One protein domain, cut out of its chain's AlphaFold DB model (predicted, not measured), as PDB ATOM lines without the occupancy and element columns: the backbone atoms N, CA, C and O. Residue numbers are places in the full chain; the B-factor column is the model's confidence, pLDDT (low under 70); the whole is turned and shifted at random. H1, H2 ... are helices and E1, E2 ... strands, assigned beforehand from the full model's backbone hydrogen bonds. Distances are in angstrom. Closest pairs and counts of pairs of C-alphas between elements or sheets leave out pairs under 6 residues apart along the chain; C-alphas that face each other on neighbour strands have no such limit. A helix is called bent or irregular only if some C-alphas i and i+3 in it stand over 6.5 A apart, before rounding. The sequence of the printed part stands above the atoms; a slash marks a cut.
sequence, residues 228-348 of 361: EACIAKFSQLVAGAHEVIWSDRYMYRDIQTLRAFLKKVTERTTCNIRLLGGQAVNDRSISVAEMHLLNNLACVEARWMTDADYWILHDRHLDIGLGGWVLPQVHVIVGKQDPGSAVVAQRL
ATOM      1  N   GLU A 228     -54.913  12.722  17.074       94.25
ATOM      2  CA  GLU A 228     -54.736  11.517  16.260       94.25
ATOM      3  C   GLU A 228     -54.250  11.841  14.846       94.25
ATOM      4  O   GLU A 228     -53.356  11.160  14.325       94.25
ATOM      5  N   ALA A 229     -54.771  12.910  14.247       90.19
ATOM      6  CA  ALA A 229     -54.284  13.407  12.973       90.19
ATOM      7  C   ALA A 229     -52.874  13.995  13.097       90.19
ATOM      8  O   ALA A 229     -52.070  13.775  12.192       90.19
ATOM      9  N   CYS A 230     -52.515  14.655  14.209       92.25
ATOM     10  CA  CYS A 230     -51.133  15.090  14.471       92.25
ATOM     11  C   CYS A 230     -50.154  13.913  14.421       92.25
ATOM     12  O   CYS A 230     -49.136  13.969  13.728       92.25
ATOM     13  N   ILE A 231     -50.488  12.815  15.107       95.62
ATOM     14  CA  ILE A 231     -49.684  11.587  15.091       95.62
ATOM     15  C   ILE A 231     -49.607  11.022  13.671       95.62
ATOM     16  O   ILE A 231     -48.521  10.657  13.219       95.62
ATOM     17  N   ALA A 232     -50.735  10.937  12.961       93.12
ATOM     18  CA  ALA A 232     -50.780  10.411  11.598       93.12
ATOM     19  C   ALA A 232     -49.929  11.249  10.633       93.12
ATOM     20  O   ALA A 232     -49.123  10.695   9.887       93.12
ATOM     21  N   LYS A 233     -50.044  12.579  10.702       90.25
ATOM     22  CA  LYS A 233     -49.289  13.523   9.876       90.25
ATOM     23  C   LYS A 233     -47.792  13.427  10.146       90.25
ATOM     24  O   LYS A 233     -47.019  13.308   9.202       90.25
ATOM     25  N   PHE A 234     -47.372  13.417  11.411       93.25
ATOM     26  CA  PHE A 234     -45.957  13.262  11.751       93.25
ATOM     27  C   PHE A 234     -45.416  11.896  11.313       93.25
ATOM     28  O   PHE A 234     -44.341  11.821  10.724       93.25
ATOM     29  N   SER A 235     -46.186  10.822  11.521       94.31
ATOM     30  CA  SER A 235     -45.820   9.471  11.069       94.31
ATOM     31  C   SER A 235     -45.654   9.407   9.547       94.31
ATOM     32  O   SER A 235     -44.742   8.746   9.063       94.31
ATOM     33  N   GLN A 236     -46.496  10.127   8.796       91.00
ATOM     34  CA  GLN A 236     -46.379  10.261   7.345       91.00
ATOM     35  C   GLN A 236     -45.090  10.987   6.938       91.00
ATOM     36  O   GLN A 236     -44.445  10.562   5.984       91.00
ATOM     37  N   LEU A 237     -44.694  12.052   7.648       87.81
ATOM     38  CA  LEU A 237     -43.468  12.800   7.332       87.81
ATOM     39  C   LEU A 237     -42.203  11.952   7.476       87.81
ATOM     40  O   LEU A 237     -41.273  12.114   6.693       87.81
ATOM     41  N   VAL A 238     -42.173  11.062   8.469       92.31
ATOM     42  CA  VAL A 238     -41.025  10.182   8.742       92.31
ATOM     43  C   VAL A 238     -41.144   8.818   8.052       92.31
ATOM     44  O   VAL A 238     -40.286   7.954   8.233       92.31
ATOM     45  N   ALA A 239     -42.212   8.584   7.286       89.06
ATOM     46  CA  ALA A 239     -42.442   7.306   6.627       89.06
ATOM     47  C   ALA A 239     -41.340   7.017   5.595       89.06
ATOM     48  O   ALA A 239     -40.988   7.866   4.780       89.06
ATOM     49  N   GLY A 240     -40.793   5.799   5.629       86.00
ATOM     50  CA  GLY A 240     -39.715   5.370   4.730       86.00
ATOM     51  C   GLY A 240     -38.312   5.847   5.126       86.00
ATOM     52  O   GLY A 240     -37.336   5.365   4.554       86.00
ATOM     53  N   ALA A 241     -38.182   6.729   6.122       89.19
ATOM     54  CA  ALA A 241     -36.890   7.095   6.687       89.19
ATOM     55  C   ALA A 241     -36.410   6.033   7.692       89.19
ATOM     56  O   ALA A 241     -37.184   5.526   8.505       89.19
ATOM     57  N   HIS A 242     -35.115   5.713   7.661       92.56
ATOM     58  CA  HIS A 242     -34.489   4.891   8.703       92.56
ATOM     59  C   HIS A 242     -34.243   5.701   9.984       92.56
ATOM     60  O   HIS A 242     -34.349   5.186  11.098       92.56
ATOM     61  N   GLU A 243     -33.888   6.973   9.819       95.44
ATOM     62  CA  GLU A 243     -33.562   7.892  10.898       95.44
ATOM     63  C   GLU A 243     -33.956   9.320  10.513       95.44
ATOM     64  O   GLU A 243     -33.812   9.711   9.351       95.44
ATOM     65  N   VAL A 244     -34.420  10.090  11.496       93.31
ATOM     66  CA  VAL A 244     -34.684  11.528  11.378       93.31
ATOM     67  C   VAL A 244     -34.124  12.283  12.578       93.31
ATOM     68  O   VAL A 244     -34.062  11.737  13.682       93.31
ATOM     69  N   ILE A 245     -33.763  13.551  12.375       93.00
ATOM     70  CA  ILE A 245     -33.361  14.465  13.450       93.00
ATOM     71  C   ILE A 245     -34.400  15.578  13.547       93.00
ATOM     72  O   ILE A 245     -34.545  16.388  12.640       93.00
ATOM     73  N   TRP A 246     -35.127  15.631  14.656       93.56
ATOM     74  CA  TRP A 246     -36.003  16.744  14.987       93.56
ATOM     75  C   TRP A 246     -35.245  17.716  15.892       93.56
ATOM     76  O   TRP A 246     -34.861  17.359  17.004       93.56
ATOM     77  N   SER A 247     -35.049  18.943  15.414       89.44
ATOM     78  CA  SER A 247     -34.421  20.044  16.143       89.44
ATOM     79  C   SER A 247     -35.450  21.125  16.476       89.44
ATOM     80  O   SER A 247     -36.103  21.663  15.585       89.44
ATOM     81  N   ASP A 248     -35.609  21.446  17.757       88.25
ATOM     82  CA  ASP A 248     -36.438  22.555  18.249       88.25
ATOM     83  C   ASP A 248     -35.962  22.935  19.655       88.25
ATOM     84  O   ASP A 248     -36.071  22.163  20.612       88.25
ATOM     85  N   ARG A 249     -35.456  24.165  19.792       86.31
ATOM     86  CA  ARG A 249     -34.949  24.725  21.051       86.31
ATOM     87  C   ARG A 249     -35.930  24.564  22.214       86.31
ATOM     88  O   ARG A 249     -35.496  24.418  23.356       86.31
ATOM     89  N   TYR A 250     -37.228  24.608  21.938       86.62
ATOM     90  CA  TYR A 250     -38.284  24.643  22.940       86.62
ATOM     91  C   TYR A 250     -38.981  23.289  23.148       86.62
ATOM     92  O   TYR A 250     -39.902  23.211  23.963       86.62
ATOM     93  N   MET A 251     -38.538  22.209  22.483       90.31
ATOM     94  CA  MET A 251     -39.274  20.932  22.473       90.31
ATOM     95  C   MET A 251     -39.498  20.305  23.850       90.31
ATOM     96  O   MET A 251     -40.531  19.686  24.096       90.31
ATOM     97  N   TYR A 252     -38.552  20.482  24.772       92.00
ATOM     98  CA  TYR A 252     -38.599  19.834  26.082       92.00
ATOM     99  C   TYR A 252     -39.436  20.596  27.112       92.00
ATOM    100  O   TYR A 252     -39.516  20.178  28.265       92.00
ATOM    101  N   ARG A 253     -40.115  21.683  26.720       88.12
ATOM    102  CA  ARG A 253     -40.964  22.447  27.642       88.12
ATOM    103  C   ARG A 253     -42.060  21.591  28.284       88.12
ATOM    104  O   ARG A 253     -42.394  21.831  29.440       88.12
ATOM    105  N   ASP A 254     -42.587  20.592  27.572       90.44
ATOM    106  CA  ASP A 254     -43.535  19.599  28.100       90.44
ATOM    107  C   ASP A 254     -43.143  18.172  27.679       90.44
ATOM    108  O   ASP A 254     -43.676  17.593  26.729       90.44
ATOM    109  N   ILE A 255     -42.190  17.593  28.418       92.44
ATOM    110  CA  ILE A 255     -41.679  16.236  28.176       92.44
ATOM    111  C   ILE A 255     -42.763  15.164  28.249       92.44
ATOM    112  O   ILE A 255     -42.687  14.192  27.503       92.44
ATOM    113  N   GLN A 256     -43.765  15.301  29.120       93.25
ATOM    114  CA  GLN A 256     -44.768  14.246  29.283       93.25
ATOM    115  C   GLN A 256     -45.659  14.147  28.050       93.25
ATOM    116  O   GLN A 256     -45.873  13.049  27.530       93.25
ATOM    117  N   THR A 257     -46.112  15.291  27.538       94.44
ATOM    118  CA  THR A 257     -46.886  15.331  26.296       94.44
ATOM    119  C   THR A 257     -46.046  14.872  25.107       94.44
ATOM    120  O   THR A 257     -46.497  14.017  24.344       94.44
ATOM    121  N   LEU A 258     -44.807  15.365  24.977       95.88
ATOM    122  CA  LEU A 258     -43.899  14.947  23.906       95.88
ATOM    123  C   LEU A 258     -43.648  13.432  23.936       95.88
ATOM    124  O   LEU A 258     -43.720  12.767  22.907       95.88
ATOM    125  N   ARG A 259     -43.424  12.858  25.121       96.50
ATOM    126  CA  ARG A 259     -43.244  11.415  25.307       96.50
ATOM    127  C   ARG A 259     -44.487  10.627  24.896       96.50
ATOM    128  O   ARG A 259     -44.363   9.607  24.225       96.50
ATOM    129  N   ALA A 260     -45.676  11.066  25.308       96.81
ATOM    130  CA  ALA A 260     -46.929  10.410  24.937       96.81
ATOM    131  C   ALA A 260     -47.145  10.430  23.415       96.81
ATOM    132  O   ALA A 260     -47.525   9.412  22.837       96.81
ATOM    133  N   PHE A 261     -46.832  11.560  22.775       97.31
ATOM    134  CA  PHE A 261     -46.875  11.722  21.327       97.31
ATOM    135  C   PHE A 261     -45.895  10.775  20.620       97.31
ATOM    136  O   PHE A 261     -46.299   9.976  19.779       97.31
ATOM    137  N   LEU A 262     -44.617  10.786  21.012       97.31
ATOM    138  CA  LEU A 262     -43.579   9.944  20.406       97.31
ATOM    139  C   LEU A 262     -43.834   8.452  20.605       97.31
ATOM    140  O   LEU A 262     -43.582   7.661  19.700       97.31
ATOM    141  N   LYS A 263     -44.393   8.054  21.752       97.44
ATOM    142  CA  LYS A 263     -44.838   6.674  21.962       97.44
ATOM    143  C   LYS A 263     -45.872   6.265  20.905       97.44
ATOM    144  O   LYS A 263     -45.772   5.189  20.335       97.44
ATOM    145  N   LYS A 264     -46.839   7.132  20.600       97.62
ATOM    146  CA  LYS A 264     -47.860   6.860  19.577       97.62
ATOM    147  C   LYS A 264     -47.301   6.867  18.155       97.62
ATOM    148  O   LYS A 264     -47.749   6.078  17.330       97.62
ATOM    149  N   VAL A 265     -46.324   7.727  17.870       96.44
ATOM    150  CA  VAL A 265     -45.623   7.747  16.578       96.44
ATOM    151  C   VAL A 265     -44.813   6.463  16.383       96.44
ATOM    152  O   VAL A 265     -44.951   5.808  15.359       96.44
ATOM    153  N   THR A 266     -44.029   6.046  17.378       95.56
ATOM    154  CA  THR A 266     -43.207   4.817  17.316       95.56
ATOM    155  C   THR A 266     -44.039   3.531  17.272       95.56
ATOM    156  O   THR A 266     -43.581   2.523  16.751       95.56
ATOM    157  N   GLU A 267     -45.298   3.563  17.720       95.38
ATOM    158  CA  GLU A 267     -46.271   2.485  17.476       95.38
ATOM    159  C   GLU A 267     -46.682   2.368  15.984       95.38
ATOM    160  O   GLU A 267     -47.243   1.349  15.588       95.38
ATOM    161  N   ARG A 268     -46.419   3.391  15.151       95.25
ATOM    162  CA  ARG A 268     -46.825   3.481  13.729       95.25
ATOM    163  C   ARG A 268     -45.665   3.526  12.734       95.25
ATOM    164  O   ARG A 268     -45.900   3.413  11.533       95.25
ATOM    165  N   THR A 269     -44.433   3.711  13.198       93.88
ATOM    166  CA  THR A 269     -43.239   3.770  12.351       93.88
ATOM    167  C   THR A 269     -42.070   3.034  12.993       93.88
ATOM    168  O   THR A 269     -41.943   2.985  14.212       93.88
ATOM    169  N   THR A 270     -41.192   2.482  12.160       92.06
ATOM    170  CA  THR A 270     -39.920   1.881  12.582       92.06
ATOM    171  C   THR A 270     -38.755   2.872  12.533       92.06
ATOM    172  O   THR A 270     -37.616   2.479  12.771       92.06
ATOM    173  N   CYS A 271     -39.011   4.133  12.177       95.50
ATOM    174  CA  CYS A 271     -37.989   5.168  12.074       95.50
ATOM    175  C   CYS A 271     -37.355   5.461  13.441       95.50
ATOM    176  O   CYS A 271     -38.060   5.636  14.436       95.50
ATOM    177  N   ASN A 272     -36.029   5.603  13.470       96.75
ATOM    178  CA  ASN A 272     -35.320   6.138  14.626       96.75
ATOM    179  C   ASN A 272     -35.476   7.661  14.672       96.75
ATOM    180  O   ASN A 272     -35.126   8.358  13.722       96.75
ATOM    181  N   ILE A 273     -36.013   8.189  15.765       97.25
ATOM    182  CA  ILE A 273     -36.283   9.615  15.945       97.25
ATOM    183  C   ILE A 273     -35.264  10.178  16.931       97.25
ATOM    184  O   ILE A 273     -35.329   9.915  18.134       97.25
ATOM    185  N   ARG A 274     -34.330  10.981  16.421       96.81
ATOM    186  CA  ARG A 274     -33.386  11.745  17.237       96.81
ATOM    187  C   ARG A 274     -33.961  13.119  17.533       96.81
ATOM    188  O   ARG A 274     -34.349  13.841  16.625       96.81
ATOM    189  N   LEU A 275     -34.013  13.483  18.801       95.56
ATOM    190  CA  LEU A 275     -34.498  14.758  19.295       95.56
ATOM    191  C   LEU A 275     -33.313  15.590  19.759       95.56
ATOM    192  O   LEU A 275     -32.490  15.116  20.548       95.56
ATOM    193  N   LEU A 276     -33.286  16.842  19.331       92.88
ATOM    194  CA  LEU A 276     -32.298  17.816  19.746       92.88
ATOM    195  C   LEU A 276     -33.014  19.080  20.227       92.88
ATOM    196  O   LEU A 276     -33.649  19.787  19.444       92.88
ATOM    197  N   GLY A 277     -32.941  19.350  21.530       90.56
ATOM    198  CA  GLY A 277     -33.638  20.473  22.160       90.56
ATOM    199  C   GLY A 277     -32.809  21.188  23.218       90.56
ATOM    200  O   GLY A 277     -31.787  20.682  23.676       90.56
ATOM    201  N   GLY A 278     -33.234  22.379  23.627       88.62
ATOM    202  CA  GLY A 278     -32.508  23.159  24.626       88.62
ATOM    203  C   GLY A 278     -32.593  22.559  26.033       88.62
ATOM    204  O   GLY A 278     -33.654  22.095  26.450       88.62
ATOM    205  N   GLN A 279     -31.496  22.610  26.798       87.81
ATOM    206  CA  GLN A 279     -31.482  22.148  28.196       87.81
ATOM    207  C   GLN A 279     -32.369  23.012  29.104       87.81
ATOM    208  O   GLN A 279     -32.968  22.517  30.060       87.81
ATOM    209  N   ALA A 280     -32.459  24.307  28.805       81.94
ATOM    210  CA  ALA A 280     -33.306  25.252  29.513       81.94
ATOM    211  C   ALA A 280     -34.230  25.976  28.532       81.94
ATOM    212  O   ALA A 280     -33.797  26.484  27.491       81.94
ATOM    213  N   VAL A 281     -35.507  26.039  28.897       72.38
ATOM    214  CA  VAL A 281     -36.551  26.758  28.170       72.38
ATOM    215  C   VAL A 281     -37.156  27.776  29.125       72.38
ATOM    216  O   VAL A 281     -37.905  27.409  30.024       72.38
ATOM    217  N   ASN A 282     -36.831  29.054  28.907       71.00
ATOM    218  CA  ASN A 282     -37.284  30.190  29.711       71.00
ATOM    219  C   ASN A 282     -37.038  29.994  31.220       71.00
ATOM    220  O   ASN A 282     -35.921  30.163  31.696       71.00
ATOM    221  N   ASP A 283     -38.091  29.646  31.948       76.19
ATOM    222  CA  ASP A 283     -38.204  29.522  33.396       76.19
ATOM    223  C   ASP A 283     -37.951  28.097  33.917       76.19
ATOM    224  O   ASP A 283     -37.999  27.864  35.125       76.19
ATOM    225  N   ARG A 284     -37.660  27.139  33.029       82.88
ATOM    226  CA  ARG A 284     -37.490  25.726  33.386       82.88
ATOM    227  C   ARG A 284     -36.205  25.131  32.819       82.88
ATOM    228  O   ARG A 284     -35.968  25.161  31.612       82.88
ATOM    229  N   SER A 285     -35.423  24.499  33.690       88.00
ATOM    230  CA  SER A 285     -34.334  23.590  33.317       88.00
ATOM    231  C   SER A 285     -34.828  22.148  33.279       88.00
ATOM    232  O   SER A 285     -35.544  21.717  34.184       88.00
ATOM    233  N   ILE A 286     -34.406  21.394  32.273       90.62
ATOM    234  CA  ILE A 286     -34.744  19.984  32.113       90.62
ATOM    235  C   ILE A 286     -33.696  19.119  32.803       90.62
ATOM    236  O   ILE A 286     -32.498  19.245  32.548       90.62
ATOM    237  N   SER A 287     -34.146  18.227  33.681       90.94
ATOM    238  CA  SER A 287     -33.265  17.308  34.394       90.94
ATOM    239  C   SER A 287     -32.845  16.112  33.532       90.94
ATOM    240  O   SER A 287     -33.542  15.695  32.605       90.94
ATOM    241  N   VAL A 288     -31.717  15.494  33.893       91.25
ATOM    242  CA  VAL A 288     -31.251  14.227  33.297       91.25
ATOM    243  C   VAL A 288     -32.316  13.129  33.435       91.25
ATOM    244  O   VAL A 288     -32.549  12.362  32.504       91.25
ATOM    245  N   ALA A 289     -33.006  13.074  34.580       91.62
ATOM    246  CA  ALA A 289     -34.057  12.092  34.836       91.62
ATOM    247  C   ALA A 289     -35.236  12.239  33.861       91.62
ATOM    248  O   ALA A 289     -35.742  11.243  33.350       91.62
ATOM    249  N   GLU A 290     -35.647  13.470  33.555       91.88
ATOM    250  CA  GLU A 290     -36.704  13.718  32.573       91.88
ATOM    251  C   GLU A 290     -36.260  13.359  31.151       91.88
ATOM    252  O   GLU A 290     -37.039  12.768  30.405       91.88
ATOM    253  N   MET A 291     -34.999  13.621  30.790       93.81
ATOM    254  CA  MET A 291     -34.438  13.173  29.509       93.81
ATOM    255  C   MET A 291     -34.416  11.647  29.388       93.81
ATOM    256  O   MET A 291     -34.727  11.104  28.325       93.81
ATOM    257  N   HIS A 292     -34.114  10.931  30.475       92.62
ATOM    258  CA  HIS A 292     -34.193   9.470  30.489       92.62
ATOM    259  C   HIS A 292     -35.602   8.949  30.179       92.62
ATOM    260  O   HIS A 292     -35.729   7.897  29.559       92.62
ATOM    261  N   LEU A 293     -36.669   9.677  30.528       93.31
ATOM    262  CA  LEU A 293     -38.036   9.252  30.197       93.31
ATOM    263  C   LEU A 293     -38.292   9.193  28.686       93.31
ATOM    264  O   LEU A 293     -39.077   8.345  28.251       93.31
ATOM    265  N   LEU A 294     -37.655  10.080  27.913       94.50
ATOM    266  CA  LEU A 294     -37.705  10.079  26.449       94.50
ATOM    267  C   LEU A 294     -36.808   8.982  25.872       94.50
ATOM    268  O   LEU A 294     -37.273   8.199  25.052       94.50
ATOM    269  N   ASN A 295     -35.569   8.876  26.362       95.06
ATOM    270  CA  ASN A 295     -34.594   7.867  25.922       95.06
ATOM    271  C   ASN A 295     -35.006   6.417  26.236       95.06
ATOM    272  O   ASN A 295     -34.474   5.481  25.651       95.06
ATOM    273  N   ASN A 296     -35.956   6.215  27.151       95.12
ATOM    274  CA  ASN A 296     -36.527   4.899  27.443       95.12
ATOM    275  C   ASN A 296     -37.601   4.458  26.428       95.12
ATOM    276  O   ASN A 296     -38.131   3.353  26.551       95.12
ATOM    277  N   LEU A 297     -37.983   5.305  25.465       95.75
ATOM    278  CA  LEU A 297     -38.838   4.891  24.354       95.75
ATOM    279  C   LEU A 297     -37.993   4.200  23.280       95.75
ATOM    280  O   LEU A 297     -36.926   4.681  22.904       95.75
ATOM    281  N   ALA A 298     -38.489   3.075  22.760       93.19
ATOM    282  CA  ALA A 298     -37.844   2.395  21.645       93.19
ATOM    283  C   ALA A 298     -37.763   3.328  20.427       93.19
ATOM    284  O   ALA A 298     -38.709   4.064  20.148       93.19
ATOM    285  N   CYS A 299     -36.637   3.279  19.714       94.44
ATOM    286  CA  CYS A 299     -36.377   4.093  18.524       94.44
ATOM    287  C   CYS A 299     -36.392   5.615  18.774       94.44
ATOM    288  O   CYS A 299     -36.513   6.378  17.819       94.44
ATOM    289  N   VAL A 300     -36.260   6.077  20.023       97.19
ATOM    290  CA  VAL A 300     -36.141   7.504  20.355       97.19
ATOM    291  C   VAL A 300     -34.822   7.760  21.061       97.19
ATOM    292  O   VAL A 300     -34.477   7.090  22.031       97.19
ATOM    293  N   GLU A 301     -34.112   8.783  20.606       97.31
ATOM    294  CA  GLU A 301     -32.903   9.276  21.253       97.31
ATOM    295  C   GLU A 301     -33.039  10.782  21.473       97.31
ATOM    296  O   GLU A 301     -33.277  11.524  20.532       97.31
ATOM    297  N   ALA A 302     -32.891  11.255  22.704       95.88
ATOM    298  CA  ALA A 302     -33.050  12.648  23.084       95.88
ATOM    299  C   ALA A 302     -31.754  13.203  23.677       95.88
ATOM    300  O   ALA A 302     -31.210  12.646  24.638       95.88
ATOM    301  N   ARG A 303     -31.289  14.328  23.127       94.44
ATOM    302  CA  ARG A 303     -30.064  15.020  23.540       94.44
ATOM    303  C   ARG A 303     -30.302  16.517  23.708       94.44
ATOM    304  O   ARG A 303     -31.151  17.113  23.049       94.44
ATOM    305  N   TRP A 304     -29.506  17.133  24.572       92.31
ATOM    306  CA  TRP A 304     -29.465  18.588  24.649       92.31
ATOM    307  C   TRP A 304     -28.624  19.175  23.521       92.31
ATOM    308  O   TRP A 304     -27.581  18.626  23.171       92.31
ATOM    309  N   MET A 305     -29.077  20.312  23.003       88.44
ATOM    310  CA  MET A 305     -28.274  21.199  22.174       88.44
ATOM    311  C   MET A 305     -27.049  21.667  22.962       88.44
ATOM    312  O   MET A 305     -27.167  22.108  24.107       88.44
ATOM    313  N   THR A 306     -25.884  21.588  22.333       82.69
ATOM    314  CA  THR A 306     -24.660  22.245  22.797       82.69
ATOM    315  C   THR A 306     -24.681  23.728  22.434       82.69
ATOM    316  O   THR A 306     -25.444  24.154  21.567       82.69
ATOM    317  N   ASP A 307     -23.800  24.529  23.035       74.69
ATOM    318  CA  ASP A 307     -23.674  25.956  22.701       74.69
ATOM    319  C   ASP A 307     -23.394  26.198  21.209       74.69
ATOM    320  O   ASP A 307     -23.854  27.192  20.648       74.69
ATOM    321  N   ALA A 308     -22.678  25.284  20.547       73.19
ATOM    322  CA  ALA A 308     -22.437  25.352  19.107       73.19
ATOM    323  C   ALA A 308     -23.724  25.110  18.298       73.19
ATOM    324  O   ALA A 308     -23.974  25.810  17.316       73.19
ATOM    325  N   ASP A 309     -24.570  24.175  18.743       72.88
ATOM    326  CA  ASP A 309     -25.846  23.861  18.095       72.88
ATOM    327  C   ASP A 309     -26.820  25.038  18.177       72.88
ATOM    328  O   ASP A 309     -27.521  25.322  17.211       72.88
ATOM    329  N   TYR A 310     -26.830  25.775  19.294       68.25
ATOM    330  CA  TYR A 310     -27.717  26.929  19.493       68.25
ATOM    331  C   TYR A 310     -27.578  28.009  18.413       68.25
ATOM    332  O   TYR A 310     -28.559  28.684  18.096       68.25
ATOM    333  N   TRP A 311     -26.378  28.184  17.856       59.97
ATOM    334  CA  TRP A 311     -26.131  29.160  16.793       59.97
ATOM    335  C   TRP A 311     -26.611  28.686  15.423       59.97
ATOM    336  O   TRP A 311     -26.975  29.512  14.593       59.97
ATOM    337  N   ILE A 312     -26.620  27.372  15.192       58.88
ATOM    338  CA  ILE A 312     -26.848  26.765  13.874       58.88
ATOM    339  C   ILE A 312     -28.297  26.271  13.733       58.88
ATOM    340  O   ILE A 312     -28.896  26.380  12.665       58.88
ATOM    341  N   LEU A 313     -28.880  25.755  14.816       64.19
ATOM    342  CA  LEU A 313     -30.181  25.084  14.867       64.19
ATOM    343  C   LEU A 313     -31.222  25.928  15.608       64.19
ATOM    344  O   LEU A 313     -32.006  25.433  16.417       64.19
ATOM    345  N   HIS A 314     -31.214  27.233  15.342       61.50
ATOM    346  CA  HIS A 314     -32.201  28.155  15.902       61.50
ATOM    347  C   HIS A 314     -33.628  27.869  15.389       61.50
ATOM    348  O   HIS A 314     -34.615  28.182  16.061       61.50
ATOM    349  N   ASP A 315     -33.734  27.266  14.207       65.50
ATOM    350  CA  ASP A 315     -35.000  26.984  13.544       65.50
ATOM    351  C   ASP A 315     -35.538  25.581  13.862       65.50
ATOM    352  O   ASP A 315     -34.816  24.667  14.258       65.50
ATOM    353  N   ARG A 316     -36.857  25.434  13.699       81.06
ATOM    354  CA  ARG A 316     -37.628  24.223  14.005       81.06
ATOM    355  C   ARG A 316     -37.586  23.286  12.803       81.06
ATOM    356  O   ARG A 316     -38.309  23.527  11.838       81.06
ATOM    357  N   HIS A 317     -36.764  22.244  12.839       82.50
ATOM    358  CA  HIS A 317     -36.505  21.388  11.677       82.50
ATOM    359  C   HIS A 317     -36.734  19.902  11.952       82.50
ATOM    360  O   HIS A 317     -36.519  19.428  13.064       82.50
ATOM    361  N   LEU A 318     -37.130  19.173  10.911       85.00
ATOM    362  CA  LEU A 318     -37.094  17.717  10.824       85.00
ATOM    363  C   LEU A 318     -36.190  17.325   9.658       85.00
ATOM    364  O   LEU A 318     -36.612  17.386   8.504       85.00
ATOM    365  N   ASP A 319     -34.961  16.930   9.947       83.31
ATOM    366  CA  ASP A 319     -33.994  16.515   8.939       83.31
ATOM    367  C   ASP A 319     -34.169  15.025   8.610       83.31
ATOM    368  O   ASP A 319     -34.248  14.172   9.500       83.31
ATOM    369  N   ILE A 320     -34.225  14.719   7.312       83.62
ATOM    370  CA  ILE A 320     -34.367  13.374   6.744       83.62
ATOM    371  C   ILE A 320     -33.258  13.189   5.698       83.62
ATOM    372  O   ILE A 320     -33.421  13.493   4.512       83.62
ATOM    373  N   GLY A 321     -32.091  12.718   6.146       77.44
ATOM    374  CA  GLY A 321     -30.904  12.584   5.299       77.44
ATOM    375  C   GLY A 321     -30.391  13.942   4.803       77.44
ATOM    376  O   GLY A 321     -30.001  14.784   5.603       77.44
ATOM    377  N   LEU A 322     -30.365  14.144   3.481       64.00
ATOM    378  CA  LEU A 322     -29.947  15.415   2.864       64.00
ATOM    379  C   LEU A 322     -31.083  16.449   2.771       64.00
ATOM    380  O   LEU A 322     -30.823  17.612   2.465       64.00
ATOM    381  N   GLY A 323     -32.331  16.031   2.994       71.38
ATOM    382  CA  GLY A 323     -33.512  16.888   2.942       71.38
ATOM    383  C   GLY A 323     -34.137  17.087   4.317       71.38
ATOM    384  O   GLY A 323     -33.598  16.666   5.338       71.38
ATOM    385  N   GLY A 324     -35.306  17.716   4.347       74.06
ATOM    386  CA  GLY A 324     -36.049  17.868   5.585       74.06
ATOM    387  C   GLY A 324     -37.235  18.805   5.466       74.06
ATOM    388  O   GLY A 324     -37.630  19.229   4.376       74.06
ATOM    389  N   TRP A 325     -37.776  19.136   6.624       74.12
ATOM    390  CA  TRP A 325     -38.964  19.950   6.770       74.12
ATOM    391  C   TRP A 325     -38.743  21.032   7.810       74.12
ATOM    392  O   TRP A 325     -38.121  20.794   8.843       74.12
ATOM    393  N   VAL A 326     -39.308  22.208   7.571       74.00
ATOM    394  CA  VAL A 326     -39.478  23.217   8.617       74.00
ATOM    395  C   VAL A 326     -40.800  22.929   9.310       74.00
ATOM    396  O   VAL A 326     -41.843  22.836   8.658       74.00
ATOM    397  N   LEU A 327     -40.751  22.749  10.626       78.69
ATOM    398  CA  LEU A 327     -41.889  22.312  11.421       78.69
ATOM    399  C   LEU A 327     -42.577  23.469  12.171       78.69
ATOM    400  O   LEU A 327     -41.952  24.497  12.460       78.69
ATOM    401  N   PRO A 328     -43.862  23.313  12.543       78.19
ATOM    402  CA  PRO A 328     -44.522  24.135  13.562       78.19
ATOM    403  C   PRO A 328     -43.799  24.112  14.921       78.19
ATOM    404  O   PRO A 328     -42.839  23.374  15.125       78.19
ATOM    405  N   GLN A 329     -44.262  24.914  15.886       81.69
ATOM    406  CA  GLN A 329     -43.808  24.750  17.277       81.69
ATOM    407  C   GLN A 329     -44.158  23.349  17.794       81.69
ATOM    408  O   GLN A 329     -45.235  22.840  17.478       81.69
ATOM    409  N   VAL A 330     -43.314  22.765  18.655       87.69
ATOM    410  CA  VAL A 330     -43.591  21.461  19.290       87.69
ATOM    411  C   VAL A 330     -45.022  21.344  19.829       87.69
ATOM    412  O   VAL A 330     -45.653  20.311  19.650       87.69
ATOM    413  N   HIS A 331     -45.565  22.405  20.437       86.94
ATOM    414  CA  HIS A 331     -46.893  22.398  21.055       86.94
ATOM    415  C   HIS A 331     -48.025  22.273  20.034       86.94
ATOM    416  O   HIS A 331     -49.047  21.669  20.343       86.94
ATOM    417  N   VAL A 332     -47.825  22.780  18.817       84.19
ATOM    418  CA  VAL A 332     -48.731  22.549  17.689       84.19
ATOM    419  C   VAL A 332     -48.588  21.111  17.194       84.19
ATOM    420  O   VAL A 332     -49.583  20.416  17.022       84.19
ATOM    421  N   ILE A 333     -47.348  20.627  17.046       87.81
ATOM    422  CA  ILE A 333     -47.070  19.267  16.552       87.81
ATOM    423  C   ILE A 333     -47.713  18.202  17.434       87.81
ATOM    424  O   ILE A 333     -48.269  17.235  16.926       87.81
ATOM    425  N   VAL A 334     -47.666  18.400  18.751       90.50
ATOM    426  CA  VAL A 334     -48.266  17.491  19.732       90.50
ATOM    427  C   VAL A 334     -49.727  17.842  20.062       90.50
ATOM    428  O   VAL A 334     -50.244  17.367  21.065       90.50
ATOM    429  N   GLY A 335     -50.402  18.694  19.281       83.44
ATOM    430  CA  GLY A 335     -51.837  18.988  19.440       83.44
ATOM    431  C   GLY A 335     -52.231  19.677  20.756       83.44
ATOM    432  O   GLY A 335     -53.350  19.508  21.236       83.44
ATOM    433  N   LYS A 336     -51.312  20.415  21.393       84.31
ATOM    434  CA  LYS A 336     -51.577  21.217  22.609       84.31
ATOM    435  C   LYS A 336     -52.012  22.643  22.311       84.31
ATOM    436  O   LYS A 336     -52.593  23.286  23.182       84.31
ATOM    437  N   GLN A 337     -51.684  23.138  21.128       80.00
ATOM    438  CA  GLN A 337     -52.028  24.467  20.657       80.00
ATOM    439  C   GLN A 337     -52.726  24.337  19.307       80.00
ATOM    440  O   GLN A 337     -52.349  23.476  18.511       80.00
ATOM    441  N   ASP A 338     -53.721  25.193  19.066       69.88
ATOM    442  CA  ASP A 338     -54.353  25.305  17.753       69.88
ATOM    443  C   ASP A 338     -53.268  25.571  16.696       69.88
ATOM    444  O   ASP A 338     -52.418  26.446  16.909       69.88
ATOM    445  N   PRO A 339     -53.238  24.802  15.596       61.72
ATOM    446  CA  PRO A 339     -52.187  24.896  14.604       61.72
ATOM    447  C   PRO A 339     -52.038  26.266  13.957       61.72
ATOM    448  O   PRO A 339     -50.971  26.526  13.410       61.72
ATOM    449  N   GLY A 340     -53.027  27.162  13.993       63.94
ATOM    450  CA  GLY A 340     -52.881  28.418  13.256       63.94
ATOM    451  C   GLY A 340     -52.632  28.126  11.760       63.94
ATOM    452  O   GLY A 340     -53.105  27.114  11.237       63.94
ATOM    453  N   SER A 341     -51.866  28.964  11.061       54.03
ATOM    454  CA  SER A 341     -51.396  28.687   9.688       54.03
ATOM    455  C   SER A 341     -50.146  27.801   9.664       54.03
ATOM    456  O   SER A 341     -49.367  27.833   8.709       54.03
ATOM    457  N   ALA A 342     -49.889  27.034  10.725       54.91
ATOM    458  CA  ALA A 342     -48.680  26.247  10.792       54.91
ATOM    459  C   ALA A 342     -48.695  25.152   9.722       54.91
ATOM    460  O   ALA A 342     -49.400  24.147   9.811       54.91
ATOM    461  N   VAL A 343     -47.866  25.363   8.710       54.28
ATOM    462  CA  VAL A 343     -47.603  24.423   7.629       54.28
ATOM    463  C   VAL A 343     -46.240  23.779   7.816       54.28
ATOM    464  O   VAL A 343     -45.318  24.353   8.406       54.28
ATOM    465  N   VAL A 344     -46.124  22.571   7.282       53.16
ATOM    466  CA  VAL A 344     -44.844  21.895   7.095       53.16
ATOM    467  C   VAL A 344     -44.341  22.309   5.722       53.16
ATOM    468  O   VAL A 344     -44.957  21.965   4.715       53.16
ATOM    469  N   ALA A 345     -43.235  23.044   5.678       53.56
ATOM    470  CA  ALA A 345     -42.613  23.436   4.419       53.56
ATOM    471  C   ALA A 345     -41.457  22.485   4.104       53.56
ATOM    472  O   ALA A 345     -40.594  22.250   4.956       53.56
ATOM    473  N   GLN A 346     -41.441  21.919   2.894       50.56
ATOM    474  CA  GLN A 346     -40.299  21.131   2.437       50.56
ATOM    475  C   GLN A 346     -39.109  22.069   2.276       50.56
ATOM    476  O   GLN A 346     -39.195  23.085   1.586       50.56
ATOM    477  N   ARG A 347     -37.984  21.737   2.905       51.44
ATOM    478  CA  ARG A 347     -36.764  22.520   2.744       51.44
ATOM    479  C   ARG A 347     -36.218  22.276   1.335       51.44
ATOM    480  O   ARG A 347     -35.691  21.201   1.055       51.44
ATOM    481  N   LEU A 348     -36.335  23.269   0.453       37.34
ATOM    482  CA  LEU A 348     -35.593  23.286  -0.808       37.34
ATOM    483  C   LEU A 348     -34.099  23.398  -0.485       37.34
ATOM    484  O   LEU A 348     -33.699  24.194   0.368       37.34
TER     485      LEU A 348
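This is residues 228 to 348 of the 361 residues of an uncharacterized protein of Arthrobacter sp. Hiyo4 (UniProt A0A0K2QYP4). A twisted wall of five strands has the irregular helix H2 packed over E3 and E2 on one face, with H3 beside the edge strand E3 on that same face. H1 stands crosswise to H2 and meets its residues 261 to 265, short H5 meets its residues 251 to 258, and the tail after H5 returns to pair at residues 345 to 346 with E5. The printed part has 121 residues, with five named helices and five named strands in the order H1 E1 H2 E2 H3 E3 H4 E4 E5 H5. The mixed sheet runs E3 E2 E1 E4 E5, and the class is mixed, helices and strands. The whole is compact and rounded, with a radius of gyration of the C-alphas of 13.3 A and spans of 32 by 29 by 29 A.

H1, residues 228 to 237, begins at C-alpha 228 (-54.736, 11.517, 16.260) and is 14.4 A long. E1 is residues 243 to 247, and H2 is residues 251 to 266, 17.4 A. H2 is irregular, with C-alphas 253 and 256 9.2 A apart, and has a kink of 71 degrees near residue 258. E2, residues 272 to 277, is 16.3 A long and begins at (-35.320, 6.138, 14.626). H3 is residues 288 to 295, E3 300 to 304, H4 307 to 312, E4 317 to 320 and E5 323 to 326. H5, residues 330 to 333, ends at (-47.070, 19.267, 16.552).

E2 is parallel to E1, with N 246 and O 274 2.8 A apart, and to E3, with N 275 and O 301 2.7 A apart. E1 and E4 are antiparallel, with N 247 and O 317 at 2.8 A. E4 and E5 form a hairpin, with N 318 and O 325 at 2.8 A. These N and O pairs are within hydrogen-bond range. E1, H2, E2 and E2, H3, E3 are strand-helix-strand units, two parallel neighbour strands with a helix between, each crossover right-handed. H2 and H3 on one face make two layers with the sheet. H2 has a height over the sheet of 10.6 A and runs along the strands, at 6 degrees to E3 on the local plane. H3, at a height of 5.1 A, is over none of the strands. H2 is the hub. With residues 255 to 259 it touches H3 at a shallow tilt of 24 degrees, the same way; the closest C-alphas, of Arg 259 and Leu 294, are 5.8 A apart. H1 touches H2 about perpendicular, at 80 degrees, with the closest C-alphas, of Ser 235 and Val 265, 5.8 A apart. H2 and H5 only just touch, with 3 pairs of C-alphas within 8 A; the closest are those of Met 251 and Val 330, 5.4 A. H1 only grazes the sheet, as does H4, which is apart from H2. In H1 every O i to N i+4 pair is within hydrogen-bond range; H2 has 9 of 12, H3 3 of 4, and H4 0 of 2, with 2 of 3 O i to N i+3 pairs; H5 is too short for an O i to N i+4 pair.

The C-alphas of Gly 240 and Asp 283, the two farthest apart, are 37.5 A apart. The printed part has no cut and no long link. Residues 334 to 348 hold no named element. The mean pLDDT of the printed part is 84.5; residues 310 to 315, 322 and 338 to 348 are under 70.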